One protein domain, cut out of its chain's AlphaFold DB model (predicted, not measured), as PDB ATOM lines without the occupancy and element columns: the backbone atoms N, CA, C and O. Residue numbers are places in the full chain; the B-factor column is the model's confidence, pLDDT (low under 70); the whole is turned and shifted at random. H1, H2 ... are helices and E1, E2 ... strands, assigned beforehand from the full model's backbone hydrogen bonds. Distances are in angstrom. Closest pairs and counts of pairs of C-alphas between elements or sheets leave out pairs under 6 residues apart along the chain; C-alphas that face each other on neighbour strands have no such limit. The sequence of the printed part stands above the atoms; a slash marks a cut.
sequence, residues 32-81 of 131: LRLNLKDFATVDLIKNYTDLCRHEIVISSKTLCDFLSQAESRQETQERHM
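AT A GLANCE: This is residues 32 to 81 of the 131 residues of an uncharacterized protein of Aspergillus tanneri (UniProt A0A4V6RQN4). What shape does this domain have? A narrow ladder of two antiparallel strands, E1 and E2, has a long helix, H3, leading away from one end at a corner and two short helices, H1 and H2, at the other end. Residues 64 to 81, of which 64 to 80 belong to H3, stick out as a free arm. What is it made of? The printed part has 50 residues, with three named helices and two named strands in the order E1, H1, H2, E2, H3, and its class is mixed, helices and strands. How spread out is it? The whole is extended, with a radius of gyration of the C-alphas of 16.8 A and spans of 48 by 24 by 10 A.

IN THESE COORDINATES: Where are the strands? E1 is residues 32 to 35, beginning at C-alpha 32 at (-27.325, -32.611, -28.753), and E2 is residues 55 to 59, 12.5 A from first to last C-alpha. Where is the longest helix? H3 is residues 60 to 80, 30.0 A from first to last C-alpha, and ends at C-alpha 80 at (-18.189, -34.081, -59.641). Where are the short helices? H1 is residues 36 to 39, and H2 is residues 42 to 47, 8.8 A from first to last C-alpha.

HOW THE PARTS SIT: How do the two strands pair? E1 and E2 are antiparallel neighbours, with 174 degrees between their directions, and C-alphas 33 and 57 face each other at 4.7 A. N 32 and O 58 are within hydrogen-bond range at 2.8 A, as are N 56 and O 34 at 2.9 A. What is near the ends of the strands? The closest C-alphas of E1 and H3 are those of Leu 32 and Ser 60, 6.9 A apart. The closest C-alphas of H1 and E2 are those of Leu 36 and Glu 55, 6.1 A apart. Do the helices meet? H1 and H2 are close but not clearly touching, their closest C-alphas being those of Lys 37 and Ile 45, 6.4 A apart. H3 is apart from both H1 and H2. How do the helices' backbones run? In H2 and H3 every O i to N i+4 pair is within hydrogen-bond range; H1, with four residues, is too short for such a pair.

THE WHOLE: How far does it reach? The two C-alphas farthest apart, those of Lys 46 and Arg 79, are 48.5 A apart; without residues 64 to 81, the remaining 32 residues span 34 by 13 by 8 A. Is the backbone continuous, and are any links long? The printed part has no cut; the links E1 to H1, H1 to H2 and E2 to H3 are tight, and H2 to E2, with 7 residues, is short. Where is confidence low? The mean pLDDT of the printed part is 87.8, and residues 80 to 81 are under 70.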
ATOM      1  N   LEU A  32     -27.071 -34.002 -28.409       90.12
ATOM      2  CA  LEU A  32     -27.325 -32.611 -28.753       90.12
ATOM      3  C   LEU A  32     -28.772 -32.296 -28.381       90.12
ATOM      4  O   LEU A  32     -29.702 -32.933 -28.876       90.12
ATOM      5  N   ARG A  33     -28.949 -31.318 -27.497       90.50
ATOM      6  CA  ARG A  33     -30.252 -30.894 -26.989       90.50
ATOM      7  C   ARG A  33     -30.493 -29.450 -27.396       90.50
ATOM      8  O   ARG A  33     -29.685 -28.584 -27.082       90.50
ATOM      9  N   LEU A  34     -31.580 -29.211 -28.119       89.75
ATOM     10  CA  LEU A  34     -31.961 -27.892 -28.617       89.75
ATOM     11  C   LEU A  34     -33.326 -27.534 -28.042       89.75
ATOM     12  O   LEU A  34     -34.310 -28.228 -28.310       89.75
ATOM     13  N   ASN A  35     -33.405 -26.457 -27.265       89.69
ATOM     14  CA  ASN A  35     -34.685 -25.960 -26.783       89.69
ATOM     15  C   ASN A  35     -35.292 -25.022 -27.829       89.69
ATOM     16  O   ASN A  35     -34.654 -24.056 -28.246       89.69
ATOM     17  N   LEU A  36     -36.531 -25.281 -28.250       88.81
ATOM     18  CA  LEU A  36     -37.168 -24.472 -29.293       88.81
ATOM     19  C   LEU A  36     -37.359 -23.010 -28.885       88.81
ATOM     20  O   LEU A  36     -37.382 -22.137 -29.751       88.81
ATOM     21  N   LYS A  37     -37.455 -22.727 -27.581       88.62
ATOM     22  CA  LYS A  37     -37.566 -21.354 -27.075       88.62
ATOM     23  C   LYS A  37     -36.362 -20.493 -27.477       88.62
ATOM     24  O   LYS A  37     -36.529 -19.301 -27.689       88.62
ATOM     25  N   ASP A  38     -35.178 -21.094 -27.610       88.50
ATOM     26  CA  ASP A  38     -33.936 -20.366 -27.888       88.50
ATOM     27  C   ASP A  38     -33.889 -19.875 -29.349       88.50
ATOM     28  O   ASP A  38     -33.096 -19.004 -29.694       88.50
ATOM     29  N   PHE A  39     -34.784 -20.391 -30.201       89.00
ATOM     30  CA  PHE A  39     -34.934 -20.028 -31.613       89.00
ATOM     31  C   PHE A  39     -36.247 -19.284 -31.904       89.00
ATOM     32  O   PHE A  39     -36.588 -19.048 -33.065       89.00
ATOM     33  N   ALA A  40     -37.009 -18.935 -30.866       87.38
ATOM     34  CA  ALA A  40     -38.315 -18.304 -30.981       87.38
ATOM     35  C   ALA A  40     -38.265 -16.829 -30.563       87.38
ATOM     36  O   ALA A  40     -37.503 -16.429 -29.684       87.38
ATOM     37  N   THR A  41     -39.123 -16.002 -31.165       89.94
ATOM     38  CA  THR A  41     -39.306 -14.622 -30.700       89.94
ATOM     39  C   THR A  41     -40.043 -14.603 -29.363       89.94
ATOM     40  O   THR A  41     -40.827 -15.500 -29.048       89.94
ATOM     41  N   VAL A  42     -39.848 -13.535 -28.588       88.44
ATOM     42  CA  VAL A  42     -40.527 -13.348 -27.295       88.44
ATOM     43  C   VAL A  42     -42.051 -13.439 -27.438       88.44
ATOM     44  O   VAL A  42     -42.717 -14.033 -26.590       88.44
ATOM     45  N   ASP A  43     -42.613 -12.898 -28.518       90.44
ATOM     46  CA  ASP A  43     -44.055 -12.951 -28.771       90.44
ATOM     47  C   ASP A  43     -44.531 -14.369 -29.105       90.44
ATOM     48  O   ASP A  43     -45.595 -14.786 -28.647       90.44
ATOM     49  N   LEU A  44     -43.723 -15.149 -29.830       87.94
ATOM     50  CA  LEU A  44     -44.032 -16.547 -30.117       87.94
ATOM     51  C   LEU A  44     -44.024 -17.393 -28.835       87.94
ATOM     52  O   LEU A  44     -44.943 -18.177 -28.619       87.94
ATOM     53  N   ILE A  45     -43.054 -17.178 -27.944       88.69
ATOM     54  CA  ILE A  45     -42.962 -17.888 -26.657       88.69
ATOM     55  C   ILE A  45     -44.153 -17.553 -25.746       88.69
ATOM     56  O   ILE A  45     -44.676 -18.429 -25.059       88.69
ATOM     57  N   LYS A  46     -44.622 -16.297 -25.743       88.62
ATOM     58  CA  LYS A  46     -45.817 -15.894 -24.975       88.62
ATOM     59  C   LYS A  46     -47.086 -16.577 -25.479       88.62
ATOM     60  O   LYS A  46     -47.915 -16.986 -24.670       88.62
ATOM     61  N   ASN A  47     -47.231 -16.696 -26.798       90.06
ATOM     62  CA  ASN A  47     -48.392 -17.329 -27.423       90.06
ATOM     63  C   ASN A  47     -48.379 -18.859 -27.269       90.06
ATOM     64  O   ASN A  47     -49.440 -19.474 -27.208       90.06
ATOM     65  N   TYR A  48     -47.192 -19.459 -27.150       86.62
ATOM     66  CA  TYR A  48     -46.995 -20.900 -27.014       86.62
ATOM     67  C   TYR A  48     -46.144 -21.204 -25.782       86.62
ATOM     68  O   TYR A  48     -44.939 -21.431 -25.849       86.62
ATOM     69  N   THR A  49     -46.786 -21.200 -24.615       81.62
ATOM     70  CA  THR A  49     -46.103 -21.445 -23.328       81.62
ATOM     71  C   THR A  49     -45.505 -22.853 -23.207       81.62
ATOM     72  O   THR A  49     -44.634 -23.099 -22.369       81.62
ATOM     73  N   ASP A  50     -45.944 -23.782 -24.054       86.62
ATOM     74  CA  ASP A  50     -45.426 -25.137 -24.146       86.62
ATOM     75  C   ASP A  50     -44.110 -25.224 -24.927       86.62
ATOM     76  O   ASP A  50     -43.368 -26.181 -24.711       86.62
ATOM     77  N   LEU A  51     -43.753 -24.238 -25.761       84.00
ATOM     78  CA  LEU A  51     -42.509 -24.235 -26.546       84.00
ATOM     79  C   LEU A  51     -41.267 -24.407 -25.659       84.00
ATOM     80  O   LEU A  51     -40.319 -25.082 -26.043       84.00
ATOM     81  N   CYS A  52     -41.309 -23.887 -24.430       77.50
ATOM     82  CA  CYS A  52     -40.249 -24.043 -23.430       77.50
ATOM     83  C   CYS A  52     -39.998 -25.502 -23.008       77.50
ATOM     84  O   CYS A  52     -38.912 -25.820 -22.519       77.50
ATOM     85  N   ARG A  53     -41.007 -26.370 -23.153       83.62
ATOM     86  CA  ARG A  53     -40.941 -27.811 -22.863       83.62
ATOM     87  C   ARG A  53     -40.599 -28.640 -24.100       83.62
ATOM     88  O   ARG A  53     -40.313 -29.824 -23.959       83.62
ATOM     89  N   HIS A  54     -40.644 -28.036 -25.285       86.69
ATOM     90  CA  HIS A  54     -40.319 -28.711 -26.528       86.69
ATOM     91  C   HIS A  54     -38.813 -28.660 -26.756       86.69
ATOM     92  O   HIS A  54     -38.224 -27.614 -27.037       86.69
ATOM     93  N   GLU A  55     -38.199 -29.826 -26.623       91.12
ATOM     94  CA  GLU A  55     -36.781 -30.028 -26.854       91.12
ATOM     95  C   GLU A  55     -36.586 -31.011 -28.004       91.12
ATOM     96  O   GLU A  55     -37.205 -32.075 -28.050       91.12
ATOM     97  N   ILE A  56     -35.698 -30.654 -28.927       91.12
ATOM     98  CA  ILE A  56     -35.186 -31.584 -29.924       91.12
ATOM     99  C   ILE A  56     -33.952 -32.245 -29.317       91.12
ATOM    100  O   ILE A  56     -32.954 -31.580 -29.040       91.12
ATOM    101  N   VAL A  57     -34.024 -33.561 -29.126       93.00
ATOM    102  CA  VAL A  57     -32.907 -34.374 -28.639       93.00
ATOM    103  C   VAL A  57     -32.379 -35.220 -29.788       93.00
ATOM    104  O   VAL A  57     -33.091 -36.062 -30.333       93.00
ATOM    105  N   ILE A  58     -31.118 -35.009 -30.148       92.81
ATOM    106  CA  ILE A  58     -30.414 -35.764 -31.184       92.81
ATOM    107  C   ILE A  58     -29.309 -36.560 -30.496       92.81
ATOM    108  O   ILE A  58     -28.397 -35.991 -29.896       92.81
ATOM    109  N   SER A  59     -29.389 -37.889 -30.557       92.94
ATOM    110  CA  SER A  59     -28.332 -38.744 -30.005       92.94
ATOM    111  C   SER A  59     -27.003 -38.503 -30.731       92.94
ATOM    112  O   SER A  59     -27.005 -38.185 -31.924       92.94
ATOM    113  N   SER A  60     -25.867 -38.692 -30.048       91.94
ATOM    114  CA  SER A  60     -24.548 -38.620 -30.695       91.94
ATOM    115  C   SER A  60     -24.480 -39.535 -31.920       91.94
ATOM    116  O   SER A  60     -24.029 -39.096 -32.973       91.94
ATOM    117  N   LYS A  61     -25.019 -40.757 -31.836       92.12
ATOM    118  CA  LYS A  61     -25.097 -41.685 -32.972       92.12
ATOM    119  C   LYS A  61     -25.823 -41.081 -34.172       92.12
ATOM    120  O   LYS A  61     -25.258 -41.006 -35.255       92.12
ATOM    121  N   THR A  62     -27.041 -40.585 -33.967       93.69
ATOM    122  CA  THR A  62     -27.841 -39.970 -35.036       93.69
ATOM    123  C   THR A  62     -27.143 -38.748 -35.634       93.69
ATOM    124  O   THR A  62     -27.127 -38.578 -36.852       93.69
ATOM    125  N   LEU A  63     -26.535 -37.912 -34.790       92.75
ATOM    126  CA  LEU A  63     -25.761 -36.760 -35.242       92.75
ATOM    127  C   LEU A  63     -24.579 -37.203 -36.114       92.75
ATOM    128  O   LEU A  63     -24.358 -36.639 -37.184       92.75
ATOM    129  N   CYS A  64     -23.859 -38.246 -35.698       92.88
ATOM    130  CA  CYS A  64     -22.765 -38.808 -36.477       92.88
ATOM    131  C   CYS A  64     -23.247 -39.368 -37.813       92.88
ATOM    132  O   CYS A  64     -22.617 -39.111 -38.830       92.88
ATOM    133  N   ASP A  65     -24.376 -40.067 -37.844       93.12
ATOM    134  CA  ASP A  65     -24.917 -40.604 -39.090       93.12
ATOM    135  C   ASP A  65     -25.275 -39.483 -40.081       93.12
ATOM    136  O   ASP A  65     -25.042 -39.618 -41.285       93.12
ATOM    137  N   PHE A  66     -25.820 -38.357 -39.603       94.00
ATOM    138  CA  PHE A  66     -26.126 -37.204 -40.457       94.00
ATOM    139  C   PHE A  66     -24.878 -36.551 -41.028       94.00
ATOM    140  O   PHE A  66     -24.815 -36.273 -42.224       94.00
ATOM    141  N   LEU A  67     -23.888 -36.322 -40.175       92.62
ATOM    142  CA  LEU A  67     -22.637 -35.703 -40.572       92.62
ATOM    143  C   LEU A  67     -21.882 -36.591 -41.581       92.62
ATOM    144  O   LEU A  67     -21.462 -36.092 -42.618       92.62
ATOM    145  N   SER A  68     -21.825 -37.913 -41.378       92.94
ATOM    146  CA  SER A  68     -21.203 -38.851 -42.329       92.94
ATOM    147  C   SER A  68     -21.916 -38.865 -43.683       92.94
ATOM    148  O   SER A  68     -21.279 -38.919 -44.736       92.94
ATOM    149  N   GLN A  69     -23.249 -38.777 -43.684       94.06
ATOM    150  CA  GLN A  69     -24.013 -38.649 -44.925       94.06
ATOM    151  C   GLN A  69     -23.735 -37.323 -45.640       94.06
ATOM    152  O   GLN A  69     -23.633 -37.305 -46.866       94.06
ATOM    153  N   ALA A  70     -23.632 -36.217 -44.900       93.12
ATOM    154  CA  ALA A  70     -23.329 -34.908 -45.467       93.12
ATOM    155  C   ALA A  70     -21.920 -34.876 -46.078       93.12
ATOM    156  O   ALA A  70     -21.772 -34.479 -47.231       93.12
ATOM    157  N   GLU A  71     -20.922 -35.382 -45.354       93.19
ATOM    158  CA  GLU A  71     -19.533 -35.513 -45.810       93.19
ATOM    159  C   GLU A  71     -19.442 -36.368 -47.081       93.19
ATOM    160  O   GLU A  71     -18.831 -35.958 -48.063       93.19
ATOM    161  N   SER A  72     -20.135 -37.512 -47.129       91.06
ATOM    162  CA  SER A  72     -20.171 -38.368 -48.324       91.06
ATOM    163  C   SER A  72     -20.800 -37.668 -49.540       91.06
ATOM    164  O   SER A  72     -20.326 -37.811 -50.675       91.06
ATOM    165  N   ARG A  73     -21.861 -36.876 -49.327       89.88
ATOM    166  CA  ARG A  73     -22.483 -36.068 -50.390       89.88
ATOM    167  C   ARG A  73     -21.545 -34.972 -50.877       89.88
ATOM    168  O   ARG A  73     -21.440 -34.774 -52.086       89.88
ATOM    169  N   GLN A  74     -20.862 -34.295 -49.957       89.69
ATOM    170  CA  GLN A  74     -19.877 -33.274 -50.288       89.69
ATOM    171  C   GLN A  74     -18.720 -33.873 -51.089       89.69
ATOM    172  O   GLN A  74     -18.403 -33.367 -52.160       89.69
ATOM    173  N   GLU A  75     -18.155 -34.997 -50.648       88.56
ATOM    174  CA  GLU A  75     -17.081 -35.689 -51.362       88.56
ATOM    175  C   GLU A  75     -17.514 -36.079 -52.784       88.56
ATOM    176  O   GLU A  75     -16.781 -35.899 -53.758       88.56
ATOM    177  N   THR A  76     -18.746 -36.570 -52.931       82.50
ATOM    178  CA  THR A  76     -19.331 -36.871 -54.242       82.50
ATOM    179  C   THR A  76     -19.415 -35.611 -55.107       82.50
ATOM    180  O   THR A  76     -19.032 -35.635 -56.277       82.50
ATOM    181  N   GLN A  77     -19.867 -34.490 -54.545       80.44
ATOM    182  CA  GLN A  77     -19.962 -33.215 -55.251       80.44
ATOM    183  C   GLN A  77     -18.589 -32.668 -55.663       80.44
ATOM    184  O   GLN A  77     -18.443 -32.229 -56.802       80.44
ATOM    185  N   GLU A  78     -17.583 -32.742 -54.796       80.44
ATOM    186  CA  GLU A  78     -16.205 -32.337 -55.094       80.44
ATOM    187  C   GLU A  78     -15.588 -33.212 -56.194       80.44
ATOM    188  O   GLU A  78     -14.991 -32.695 -57.138       80.44
ATOM    189  N   ARG A  79     -15.828 -34.530 -56.179       75.44
ATOM    190  CA  ARG A  79     -15.448 -35.426 -57.290       75.44
ATOM    191  C   ARG A  79     -16.174 -35.065 -58.593       75.44
ATOM    192  O   ARG A  79     -15.610 -35.197 -59.681       75.44
ATOM    193  N   HIS A  80     -17.412 -34.580 -58.504       64.44
ATOM    194  CA  HIS A  80     -18.189 -34.081 -59.641       64.44
ATOM    195  C   HIS A  80     -17.920 -32.611 -60.000       64.44
ATOM    196  O   HIS A  80     -18.413 -32.177 -61.042       64.44
ATOM    197  N   MET A  81     -17.063 -31.875 -59.279       54.91
ATOM    198  CA  MET A  81     -16.514 -30.584 -59.736       54.91
ATOM    199  C   MET A  81     -15.572 -30.727 -60.953       54.91
ATOM    200  O   MET A  81     -14.916 -29.772 -61.357       54.91
TER     201      MET A  81